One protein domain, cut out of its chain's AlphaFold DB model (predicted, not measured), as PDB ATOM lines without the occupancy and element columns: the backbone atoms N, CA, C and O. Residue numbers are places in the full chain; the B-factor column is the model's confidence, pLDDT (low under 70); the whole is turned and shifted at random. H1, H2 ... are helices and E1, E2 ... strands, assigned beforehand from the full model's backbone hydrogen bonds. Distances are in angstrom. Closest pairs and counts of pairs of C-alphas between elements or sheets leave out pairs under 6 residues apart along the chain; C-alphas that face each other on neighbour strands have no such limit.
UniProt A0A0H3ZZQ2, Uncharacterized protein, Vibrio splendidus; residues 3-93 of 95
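Overview. This is residues 3 to 93 of the 95 residues of an uncharacterized protein of Vibrio splendidus (UniProt A0A0H3ZZQ2). One five-stranded sheet curls like part of a barrel and folds back on itself, E3 and E2 facing E4 and E5 across the hinge E1, while residues 17 to 25 stick out as an arm. The 91 printed residues, mostly strand, include E1 E2 E3 H1 E4 E5; the antiparallel order is E3 E2 E1 E4 E5, with E1 E2 E3 a meander, consecutive antiparallel neighbours. It is only just compact, close to loose: radius of gyration of the C-alphas 14.6 A, spans 48 by 32 by 19 A.

Along the chain. E1, residues 3 to 13, begins at C-alpha (85.990, 83.476, 108.157) and bends by 95 degrees at residue 6. E2 is residues 29 to 38, 28.6 A; E3 44 to 53, 26.3 A; H1 57 to 60. E4, 66 to 76, is 29.0 A; E5, 79 to 83, ends at C-alpha (82.367, 85.669, 118.700).

Arrangement. N 9 of E1 and O 32 of E2, 2.8 A, and N 4 of E1 and O 69 of E4, 2.9 A, are within hydrogen-bond range. The closest C-alphas of edge strands E3 and E5, Thr 52 and Phe 83, are 4.5 A apart. H1 only grazes the sheet; too short for O i to N i+4 pairs, it has 0 O i to N i+3 pairs within range.

Size, cuts and confidence. The printed part has no cut; E1 to E2 is a long link; no printed residue is under 70 in pLDDT.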
ATOM      1  N   THR A   3      84.575  83.546 107.783       81.31
ATOM      2  CA  THR A   3      85.990  83.476 108.157       81.31
ATOM      3  C   THR A   3      86.543  84.884 108.123       81.31
ATOM      4  O   THR A   3      86.424  85.563 107.106       81.31
ATOM      5  N   LEU A   4      87.115  85.326 109.238       85.44
ATOM      6  CA  LEU A   4      87.790  86.609 109.322       85.44
ATOM      7  C   LEU A   4      89.289  86.363 109.200       85.44
ATOM      8  O   LEU A   4      89.876  85.650 110.015       85.44
ATOM      9  N   THR A   5      89.879  86.949 108.167       87.38
ATOM     10  CA  THR A   5      91.323  86.956 107.956       87.38
ATOM     11  C   THR A   5      91.840  88.361 108.215       87.38
ATOM     12  O   THR A   5      91.265  89.334 107.730       87.38
ATOM     13  N   GLY A   6      92.894  88.469 109.012       90.00
ATOM     14  CA  GLY A   6      93.512  89.748 109.322       90.00
ATOM     15  C   GLY A   6      94.645  89.609 110.324       90.00
ATOM     16  O   GLY A   6      94.950  88.518 110.810       90.00
ATOM     17  N   GLN A   7      95.275  90.731 110.651       92.19
ATOM     18  CA  GLN A   7      96.398  90.742 111.581       92.19
ATOM     19  C   GLN A   7      95.899  90.783 113.022       92.19
ATOM     20  O   GLN A   7      95.143  91.683 113.390       92.19
ATOM     21  N   LEU A   8      96.333  89.841 113.860       91.56
ATOM     22  CA  LEU A   8      96.037  89.896 115.289       91.56
ATOM     23  C   LEU A   8      96.853  91.020 115.930       91.56
ATOM     24  O   LEU A   8      98.064  90.907 116.078       91.56
ATOM     25  N   ILE A   9      96.192  92.098 116.335       93.31
ATOM     26  CA  ILE A   9      96.850  93.267 116.928       93.31
ATOM     27  C   ILE A   9      97.062  93.063 118.422       93.31
ATOM     28  O   ILE A   9      98.146  93.310 118.953       93.31
ATOM     29  N   HIS A  10      96.012  92.623 119.109       92.00
ATOM     30  CA  HIS A  10      96.028  92.537 120.558       92.00
ATOM     31  C   HIS A  10      95.044  91.500 121.083       92.00
ATOM     32  O   HIS A  10      94.056  91.161 120.432       92.00
ATOM     33  N   SER A  11      95.305  91.015 122.286       90.00
ATOM     34  CA  SER A  11      94.505  90.006 122.957       90.00
ATOM     35  C   SER A  11      94.473  90.345 124.447       90.00
ATOM     36  O   SER A  11      95.519  90.422 125.082       90.00
ATOM     37  N   PHE A  12      93.285  90.600 124.995       89.94
ATOM     38  CA  PHE A  12      93.105  91.084 126.363       89.94
ATOM     39  C   PHE A  12      91.852  90.500 127.018       89.94
ATOM     40  O   PHE A  12      90.933  90.026 126.353       89.94
ATOM     41  N   LYS A  13      91.787  90.553 128.347       88.94
ATOM     42  CA  LYS A  13      90.583  90.204 129.106       88.94
ATOM     43  C   LYS A  13      89.796  91.472 129.407       88.94
ATOM     44  O   LYS A  13      90.351  92.422 129.955       88.94
ATOM     45  N   SER A  14      88.514  91.499 129.051       87.00
ATOM     46  CA  SER A  14      87.647  92.636 129.367       87.00
ATOM     47  C   SER A  14      87.557  92.799 130.889       87.00
ATOM     48  O   SER A  14      87.381  91.788 131.579       87.00
ATOM     49  N   PRO A  15      87.636  94.029 131.430       84.81
ATOM     50  CA  PRO A  15      87.458  94.244 132.859       84.81
ATOM     51  C   PRO A  15      86.086  93.724 133.290       84.81
ATOM     52  O   PRO A  15      85.107  93.846 132.546       84.81
ATOM     53  N   LYS A  16      86.048  93.109 134.471       87.44
ATOM     54  CA  LYS A  16      84.804  92.721 135.132       87.44
ATOM     55  C   LYS A  16      84.259  93.938 135.863       87.44
ATOM     56  O   LYS A  16      85.016  94.622 136.550       87.44
ATOM     57  N   GLY A  17      82.975  94.201 135.709       83.75
ATOM     58  CA  GLY A  17      82.270  95.240 136.444       83.75
ATOM     59  C   GLY A  17      80.883  94.763 136.830       83.75
ATOM     60  O   GLY A  17      80.410  93.742 136.339       83.75
ATOM     61  N   GLU A  18      80.227  95.518 137.693       87.75
ATOM     62  CA  GLU A  18      78.834  95.302 138.059       87.75
ATOM     63  C   GLU A  18      78.031  96.511 137.585       87.75
ATOM     64  O   GLU A  18      78.431  97.665 137.761       87.75
ATOM     65  N   THR A  19      76.923  96.263 136.893       81.06
ATOM     66  CA  THR A  19      75.983  97.329 136.538       81.06
ATOM     67  C   THR A  19      75.245  97.801 137.791       81.06
ATOM     68  O   THR A  19      75.111  97.055 138.753       81.06
ATOM     69  N   LYS A  20      74.672  99.012 137.768       80.19
ATOM     70  CA  LYS A  20      73.839  99.533 138.874       80.19
ATOM     71  C   LYS A  20      72.665  98.618 139.275       80.19
ATOM     72  O   LYS A  20      72.098  98.807 140.341       80.19
ATOM     73  N   ASP A  21      72.315  97.666 138.414       81.69
ATOM     74  CA  ASP A  21      71.251  96.670 138.578       81.69
ATOM     75  C   ASP A  21      71.754  95.360 139.233       81.69
ATOM     76  O   ASP A  21      71.020  94.381 139.290       81.69
ATOM     77  N   GLY A  22      73.023  95.297 139.666       80.00
ATOM     78  CA  GLY A  22      73.636  94.104 140.267       80.00
ATOM     79  C   GLY A  22      74.041  93.016 139.262       80.00
ATOM     80  O   GLY A  22      74.316  91.885 139.651       80.00
ATOM     81  N   ARG A  23      74.056  93.314 137.953       80.50
ATOM     82  CA  ARG A  23      74.496  92.350 136.925       80.50
ATOM     83  C   ARG A  23      75.983  92.490 136.658       80.50
ATOM     84  O   ARG A  23      76.417  93.555 136.212       80.50
ATOM     85  N   GLU A  24      76.728  91.411 136.862       80.44
ATOM     86  CA  GLU A  24      78.127  91.302 136.458       80.44
ATOM     87  C   GLU A  24      78.247  91.343 134.924       80.44
ATOM     88  O   GLU A  24      77.515  90.660 134.204       80.44
ATOM     89  N   TYR A  25      79.170  92.153 134.411       81.00
ATOM     90  CA  TYR A  25      79.491  92.242 132.992       81.00
ATOM     91  C   TYR A  25      81.000  92.157 132.765       81.00
ATOM     92  O   TYR A  25      81.807  92.618 133.574       81.00
ATOM     93  N   GLY A  26      81.386  91.595 131.620       80.38
ATOM     94  CA  GLY A  26      82.783  91.448 131.228       80.38
ATOM     95  C   GLY A  26      83.458  90.217 131.830       80.38
ATOM     96  O   GLY A  26      82.818  89.241 132.210       80.38
ATOM     97  N   GLY A  27      84.792  90.231 131.871       84.31
ATOM     98  CA  GLY A  27      85.589  89.045 132.189       84.31
ATOM     99  C   GLY A  27      85.807  88.088 131.018       84.31
ATOM    100  O   GLY A  27      86.573  87.137 131.175       84.31
ATOM    101  N   ASP A  28      85.203  88.351 129.861       86.94
ATOM    102  CA  ASP A  28      85.455  87.613 128.628       86.94
ATOM    103  C   ASP A  28      86.835  87.930 128.050       86.94
ATOM    104  O   ASP A  28      87.328  89.064 128.140       86.94
ATOM    105  N   TYR A  29      87.444  86.939 127.402       90.06
ATOM    106  CA  TYR A  29      88.622  87.177 126.582       90.06
ATOM    107  C   TYR A  29      88.206  87.812 125.261       90.06
ATOM    108  O   TYR A  29      87.219  87.429 124.631       90.06
ATOM    109  N   LYS A  30      88.967  88.811 124.833       90.31
ATOM    110  CA  LYS A  30      88.747  89.553 123.601       90.31
ATOM    111  C   LYS A  30      90.038  89.588 122.808       90.31
ATOM    112  O   LYS A  30      91.117  89.766 123.364       90.31
ATOM    113  N   ILE A  31      89.914  89.441 121.500       91.06
ATOM    114  CA  ILE A  31      91.019  89.640 120.569       91.06
ATOM    115  C   ILE A  31      90.644  90.728 119.575       91.06
ATOM    116  O   ILE A  31      89.479  90.869 119.210       91.06
ATOM    117  N   GLN A  32      91.627  91.505 119.148       92.12
ATOM    118  CA  GLN A  32      91.462  92.571 118.175       92.12
ATOM    119  C   GLN A  32      92.201  92.184 116.909       92.12
ATOM    120  O   GLN A  32      93.423  92.037 116.918       92.12
ATOM    121  N   VAL A  33      91.450  92.015 115.829       91.56
ATOM    122  CA  VAL A  33      91.984  91.637 114.525       91.56
ATOM    123  C   VAL A  33      91.773  92.798 113.566       91.56
ATOM    124  O   VAL A  33      90.655  93.285 113.406       91.56
ATOM    125  N   LEU A  34      92.858  93.255 112.952       91.75
ATOM    126  CA  LEU A  34      92.827  94.276 111.919       91.75
ATOM    127  C   LEU A  34      92.473  93.607 110.593       91.75
ATOM    128  O   LEU A  34      93.303  92.918 109.997       91.75
ATOM    129  N   GLY A  35      91.225  93.785 110.173       87.38
ATOM    130  CA  GLY A  35      90.753  93.383 108.858       87.38
ATOM    131  C   GLY A  35      91.001  94.486 107.833       87.38
ATOM    132  O   GLY A  35      91.039  95.670 108.171       87.38
ATOM    133  N   GLN A  36      91.143  94.095 106.573       82.62
ATOM    134  CA  GLN A  36      91.177  95.011 105.441       82.62
ATOM    135  C   GLN A  36      89.925  94.791 104.592       82.62
ATOM    136  O   GLN A  36      89.589  93.656 104.262       82.62
ATOM    137  N   LEU A  37      89.229  95.877 104.270       78.75
ATOM    138  CA  LEU A  37      88.099  95.889 103.353       78.75
ATOM    139  C   LEU A  37      88.431  96.812 102.189       78.75
ATOM    140  O   LEU A  37      88.612  98.017 102.378       78.75
ATOM    141  N   ASP A  38      88.490  96.247 100.994       78.69
ATOM    142  CA  ASP A  38      88.668  97.030  99.782       78.69
ATOM    143  C   ASP A  38      87.380  97.796  99.478       78.69
ATOM    144  O   ASP A  38      86.274  97.247  99.442       78.69
ATOM    145  N   LEU A  39      87.528  99.106  99.340       84.25
ATOM    146  CA  LEU A  39      86.444 100.022  99.053       84.25
ATOM    147  C   LEU A  39      86.277 100.165  97.532       84.25
ATOM    148  O   LEU A  39      87.243 100.066  96.774       84.25
ATOM    149  N   PRO A  40      85.057 100.471  97.057       81.31
ATOM    150  CA  PRO A  40      84.785 100.637  95.628       81.31
ATOM    151  C   PRO A  40      85.531 101.819  94.987       81.31
ATOM    152  O   PRO A  40      85.578 101.914  93.766       81.31
ATOM    153  N   ASN A  41      86.112 102.717  95.789       88.31
ATOM    154  CA  ASN A  41      86.958 103.815  95.319       88.31
ATOM    155  C   ASN A  41      88.424 103.397  95.075       88.31
ATOM    156  O   ASN A  41      89.234 104.249  94.717       88.31
ATOM    157  N   GLY A  42      88.773 102.119  95.268       84.38
ATOM    158  CA  GLY A  42      90.135 101.607  95.099       84.38
ATOM    159  C   GLY A  42      91.046 101.817  96.311       84.38
ATOM    160  O   GLY A  42      92.220 101.462  96.249       84.38
ATOM    161  N   GLU A  43      90.530 102.368  97.412       87.69
ATOM    162  CA  GLU A  43      91.249 102.427  98.684       87.69
ATOM    163  C   GLU A  43      90.959 101.193  99.541       87.69
ATOM    164  O   GLU A  43      89.950 100.510  99.377       87.69
ATOM    165  N   SER A  44      91.821 100.929 100.518       83.31
ATOM    166  CA  SER A  44      91.622  99.839 101.466       83.31
ATOM    167  C   SER A  44      91.336 100.407 102.850       83.31
ATOM    168  O   SER A  44      92.189 101.039 103.477       83.31
ATOM    169  N   LYS A  45      90.130 100.160 103.364       86.31
ATOM    170  CA  LYS A  45      89.768 100.509 104.737       86.31
ATOM    171  C   LYS A  45      90.286  99.429 105.676       86.31
ATOM    172  O   LYS A  45      89.877  98.273 105.589       86.31
ATOM    173  N   ARG A  46      91.139  99.812 106.621       87.31
ATOM    174  CA  ARG A  46      91.504  98.941 107.741       87.31
ATOM    175  C   ARG A  46      90.507  99.141 108.874       87.31
ATOM    176  O   ARG A  46      90.293 100.270 109.311       87.31
ATOM    177  N   ASP A  47      89.895  98.059 109.327       87.94
ATOM    178  CA  ASP A  47      88.917  98.071 110.411       87.94
ATOM    179  C   ASP A  47      89.411  97.164 111.539       87.94
ATOM    180  O   ASP A  47      89.980  96.101 111.283       87.94
ATOM    181  N   LEU A  48      89.267  97.609 112.786       90.19
ATOM    182  CA  LEU A  48      89.716  96.859 113.954       90.19
ATOM    183  C   LEU A  48      88.521  96.133 114.566       90.19
ATOM    184  O   LEU A  48      87.740  96.708 115.325       90.19
ATOM    185  N   ILE A  49      88.405  94.844 114.267       88.69
ATOM    186  CA  ILE A  49      87.301  94.017 114.735       88.69
ATOM    187  C   ILE A  49      87.680  93.411 116.081       88.69
ATOM    188  O   ILE A  49      88.679  92.704 116.206       88.69
ATOM    189  N   THR A  50      86.854  93.662 117.096       90.19
ATOM    190  CA  THR A  50      86.996  93.018 118.405       90.19
ATOM    191  C   THR A  50      86.116  91.774 118.457       90.19
ATOM    192  O   THR A  50      84.894  91.864 118.351       90.19
ATOM    193  N   LEU A  51      86.742  90.615 118.628       88.88
ATOM    194  CA  LEU A  51      86.092  89.312 118.695       88.88
ATOM    195  C   LEU A  51      86.129  88.794 120.128       88.88
ATOM    196  O   LEU A  51      87.162  88.871 120.793       88.88
ATOM    197  N   THR A  52      85.025  88.212 120.586       89.12
ATOM    198  CA  THR A  52      84.997  87.518 121.879       89.12
ATOM    199  C   THR A  52      85.554  86.107 121.710       89.12
ATOM    200  O   THR A  52      85.020  85.318 120.928       89.12
ATOM    201  N   ALA A  53      86.631  85.794 122.425       86.31
ATOM    202  CA  ALA A  53      87.301  84.500 122.417       86.31
ATOM    203  C   ALA A  53      87.001  83.741 123.716       86.31
ATOM    204  O   ALA A  53      86.879  84.336 124.782       86.31
ATOM    205  N   HIS A  54      86.897  82.414 123.640       82.62
ATOM    206  CA  HIS A  54      86.782  81.595 124.850       82.62
ATOM    207  C   HIS A  54      88.153  81.321 125.479       82.62
ATOM    208  O   HIS A  54      88.276  81.332 126.696       82.62
ATOM    209  N   GLU A  55      89.173  81.132 124.640       80.69
ATOM    210  CA  GLU A  55      90.533  80.749 125.021       80.69
ATOM    211  C   GLU A  55      91.524  81.682 124.319       80.69
ATOM    212  O   GLU A  55      91.543  81.731 123.089       80.69
ATOM    213  N   ILE A  56      92.338  82.427 125.072       82.38
ATOM    214  CA  ILE A  56      93.293  83.402 124.514       82.38
ATOM    215  C   ILE A  56      94.703  82.834 124.318       82.38
ATOM    216  O   ILE A  56      95.419  83.285 123.430       82.38
ATOM    217  N   ALA A  57      95.066  81.793 125.071       81.69
ATOM    218  CA  ALA A  57      96.412  81.213 125.084       81.69
ATOM    219  C   ALA A  57      96.886  80.772 123.688       81.69
ATOM    220  O   ALA A  57      98.060  80.862 123.340       81.69
ATOM    221  N   HIS A  58      95.954  80.323 122.843       77.25
ATOM    222  CA  HIS A  58      96.270  79.903 121.482       77.25
ATOM    223  C   HIS A  58      96.522  81.086 120.544       77.25
ATOM    224  O   HIS A  58      97.149  80.885 119.513       77.25
ATOM    225  N   TYR A  59      96.050  82.286 120.884       83.94
ATOM    226  CA  TYR A  59      96.142  83.494 120.068       83.94
ATOM    227  C   TYR A  59      97.375  84.334 120.390       83.94
ATOM    228  O   TYR A  59      97.932  84.926 119.474       83.94
ATOM    229  N   GLU A  60      97.847  84.343 121.640       83.38
ATOM    230  CA  GLU A  60      99.004  85.157 122.057       83.38
ATOM    231  C   GLU A  60     100.256  84.894 121.200       83.38
ATOM    232  O   GLU A  60     100.946  85.825 120.793       83.38
ATOM    233  N   GLN A  61     100.498  83.640 120.801       85.94
ATOM    234  CA  GLN A  61     101.622  83.268 119.922       85.94
ATOM    235  C   GLN A  61     101.526  83.815 118.480       85.94
ATOM    236  O   GLN A  61     102.503  83.783 117.723       85.94
ATOM    237  N   TYR A  62     100.337  84.266 118.077       86.56
ATOM    238  CA  TYR A  62     100.064  84.842 116.763       86.56
ATOM    239  C   TYR A  62      99.904  86.363 116.813       86.56
ATOM    240  O   TYR A  62      99.524  86.959 115.807       86.56
ATOM    241  N   GLN A  63     100.179  87.009 117.949       88.81
ATOM    242  CA  GLN A  63     100.135  88.464 118.032       88.81
ATOM    243  C   GLN A  63     101.140  89.082 117.044       88.81
ATOM    244  O   GLN A  63     102.285  88.645 116.938       88.81
ATOM    245  N   GLY A  64     100.681  90.062 116.267       88.31
ATOM    246  CA  GLY A  64     101.409  90.670 115.151       88.31
ATOM    247  C   GLY A  64     101.429  89.839 113.861       88.31
ATOM    248  O   GLY A  64     101.988  90.289 112.865       88.31
ATOM    249  N   LYS A  65     100.834  88.639 113.842       89.50
ATOM    250  CA  LYS A  65     100.767  87.778 112.650       89.50
ATOM    251  C   LYS A  65      99.396  87.840 111.995       89.50
ATOM    252  O   LYS A  65      98.381  88.107 112.642       89.50
ATOM    253  N   GLU A  66      99.373  87.549 110.702       89.62
ATOM    254  CA  GLU A  66      98.132  87.355 109.967       89.62
ATOM    255  C   GLU A  66      97.532  85.987 110.299       89.62
ATOM    256  O   GLU A  66      98.166  84.936 110.140       89.62
ATOM    257  N   ILE A  67      96.303  86.008 110.807       89.88
ATOM    258  CA  ILE A  67      95.550  84.816 111.170       89.88
ATOM    259  C   ILE A  67      94.212  84.788 110.450       89.88
ATOM    260  O   ILE A  67      93.585  85.814 110.196       89.88
ATOM    261  N   SER A  68      93.753  83.578 110.173       88.31
ATOM    262  CA  SER A  68      92.418  83.289 109.686       88.31
ATOM    263  C   SER A  68      91.664  82.516 110.759       88.31
ATOM    264  O   SER A  68      92.108  81.456 111.221       88.31
ATOM    265  N   VAL A  69      90.541  83.076 111.202       87.31
ATOM    266  CA  VAL A  69      89.720  82.525 112.281       87.31
ATOM    267  C   VAL A  69      88.266  82.423 111.834       87.31
ATOM    268  O   VAL A  69      87.731  83.367 111.249       87.31
ATOM    269  N   PRO A  70      87.584  81.297 112.100       87.12
ATOM    270  CA  PRO A  70      86.144  81.243 111.921       87.12
ATOM    271  C   PRO A  70      85.486  82.151 112.963       87.12
ATOM    272  O   PRO A  70      85.775  82.063 114.159       87.12
ATOM    273  N   VAL A  71      84.589  83.017 112.505       87.06
ATOM    274  CA  VAL A  71      83.825  83.931 113.351       87.06
ATOM    275  C   VAL A  71      82.338  83.626 113.227       87.06
ATOM    276  O   VAL A  71      81.782  83.450 112.141       87.06
ATOM    277  N   GLY A  72      81.686  83.537 114.378       86.88
ATOM    278  CA  GLY A  72      80.243  83.597 114.500       86.88
ATOM    279  C   GLY A  72      79.815  85.053 114.612       86.88
ATOM    280  O   GLY A  72      80.416  85.830 115.352       86.88
ATOM    281  N   VAL A  73      78.768  85.422 113.882       85.38
ATOM    282  CA  VAL A  73      78.087  86.703 114.058       85.38
ATOM    283  C   VAL A  73      76.723  86.432 114.674       85.38
ATOM    284  O   VAL A  73      75.956  85.610 114.175       85.38
ATOM    285  N   PHE A  74      76.438  87.103 115.782       83.56
ATOM    286  CA  PHE A  74      75.127  87.119 116.408       83.56
ATOM    287  C   PHE A  74      74.534  88.513 116.238       83.56
ATOM    288  O   PHE A  74      75.066  89.488 116.767       83.56
ATOM    289  N   VAL A  75      73.450  88.621 115.477       84.00
ATOM    290  CA  VAL A  75      72.749  89.893 115.282       84.00
ATOM    291  C   VAL A  75      71.610  89.966 116.288       84.00
ATOM    292  O   VAL A  75      70.683  89.165 116.226       84.00
ATOM    293  N   ASN A  76      71.675  90.926 117.210       79.75
ATOM    294  CA  ASN A  76      70.598  91.206 118.154       79.75
ATOM    295  C   ASN A  76      70.020  92.597 117.864       79.75
ATOM    296  O   ASN A  76      70.591  93.627 118.239       79.75
ATOM    297  N   GLY A  77      68.902  92.635 117.139       83.94
ATOM    298  CA  GLY A  77      68.312  93.882 116.651       83.94
ATOM    299  C   GLY A  77      69.232  94.588 115.648       83.94
ATOM    300  O   GLY A  77      69.543  94.036 114.600       83.94
ATOM    301  N   LYS A  78      69.671  95.813 115.968       80.94
ATOM    302  CA  LYS A  78      70.583  96.611 115.120       80.94
ATOM    303  C   LYS A  78      72.076  96.380 115.396       80.94
ATOM    304  O   LYS A  78      72.901  96.970 114.708       80.94
ATOM    305  N   SER A  79      72.430  95.563 116.391       76.62
ATOM    306  CA  SER A  79      73.828  95.346 116.786       76.62
ATOM    307  C   SER A  79      74.301  93.948 116.398       76.62
ATOM    308  O   SER A  79      73.674  92.956 116.768       76.62
ATOM    309  N   ALA A  80      75.424  93.864 115.684       81.31
ATOM    310  CA  ALA A  80      76.110  92.611 115.384       81.31
ATOM    311  C   ALA A  80      77.235  92.382 116.401       81.31
ATOM    312  O   ALA A  80      78.131  93.210 116.544       81.31
ATOM    313  N   SER A  81      77.179  91.262 117.117       82.81
ATOM    314  CA  SER A  81      78.221  90.812 118.040       82.81
ATOM    315  C   SER A  81      79.007  89.676 117.406       82.81
ATOM    316  O   SER A  81      78.426  88.691 116.951       82.81
ATOM    317  N   PHE A  82      80.329  89.797 117.392       87.00
ATOM    318  CA  PHE A  82      81.210  88.790 116.815       87.00
ATOM    319  C   PHE A  82      81.855  87.946 117.916       87.00
ATOM    320  O   PHE A  82      82.399  88.467 118.896       87.00
ATOM    321  N   PHE A  83      81.806  86.628 117.754       87.38
ATOM    322  CA  PHE A  83      82.367  85.669 118.700       87.38
ATOM    323  C   PHE A  83      83.095  84.543 117.973       87.38
ATOM    324  O   PHE A  83      82.810  84.224 116.820       87.38
ATOM    325  N   ILE A  84      84.040  83.919 118.661       87.69
ATOM    326  CA  ILE A  84      84.789  82.780 118.147       87.69
ATOM    327  C   ILE A  84      84.113  81.498 118.653       87.69
ATOM    328  O   ILE A  84      83.955  81.337 119.867       87.69
ATOM    329  N   PRO A  85      83.703  80.574 117.766       83.56
ATOM    330  CA  PRO A  85      83.102  79.318 118.187       83.56
ATOM    331  C   PRO A  85      84.087  78.490 119.019       83.56
ATOM    332  O   PRO A  85      85.274  78.405 118.690       83.56
ATOM    333  N   LYS A  86      83.592  77.837 120.077       77.50
ATOM    334  CA  LYS A  86      84.414  76.975 120.942       77.50
ATOM    335  C   LYS A  86      85.109  75.879 120.128       77.50
ATOM    336  O   LYS A  86      84.503  75.280 119.247       77.50
ATOM    337  N   GLY A  87      86.384  75.629 120.428       71.88
ATOM    338  CA  GLY A  87      87.215  74.657 119.705       71.88
ATOM    339  C   GLY A  87      87.840  75.183 118.408       71.88
ATOM    340  O   GLY A  87      88.633  74.475 117.787       71.88
ATOM    341  N   SER A  88      87.541  76.425 118.012       73.44
ATOM    342  CA  SER A  88      88.200  77.057 116.870       73.44
ATOM    343  C   SER A  88      89.639  77.411 117.212       73.44
ATOM    344  O   SER A  88      89.915  78.004 118.253       73.44
ATOM    345  N   LYS A  89      90.560  77.058 116.316       77.75
ATOM    346  CA  LYS A  89      91.976  77.414 116.424       77.75
ATOM    347  C   LYS A  89      92.311  78.457 115.358       77.75
ATOM    348  O   LYS A  89      91.845  78.300 114.225       77.75
ATOM    349  N   PRO A  90      93.102  79.493 115.686       81.00
ATOM    350  CA  PRO A  90      93.639  80.382 114.669       81.00
ATOM    351  C   PRO A  90      94.506  79.581 113.702       81.00
ATOM    352  O   PRO A  90      95.312  78.747 114.116       81.00
ATOM    353  N   LYS A  91      94.328  79.826 112.406       84.06
ATOM    354  CA  LYS A  91      95.249  79.348 111.378       84.06
ATOM    355  C   LYS A  91      96.140  80.510 110.980       84.06
ATOM    356  O   LYS A  91      95.620  81.553 110.598       84.06
ATOM    357  N   ALA A  92      97.455  80.341 111.072       83.06
ATOM    358  CA  ALA A  92      98.372  81.302 110.476       83.06
ATOM    359  C   ALA A  92      98.160  81.309 108.962       83.06
ATOM    360  O   ALA A  92      98.091  80.246 108.339       83.06
ATOM    361  N   VAL A  93      98.043  82.502 108.389       79.69
ATOM    362  CA  VAL A  93      98.051  82.668 106.940       79.69
ATOM    363  C   VAL A  93      99.510  82.838 106.547       79.69
ATOM    364  O   VAL A  93     100.119  83.873 106.797       79.69
TER     365      VAL A  93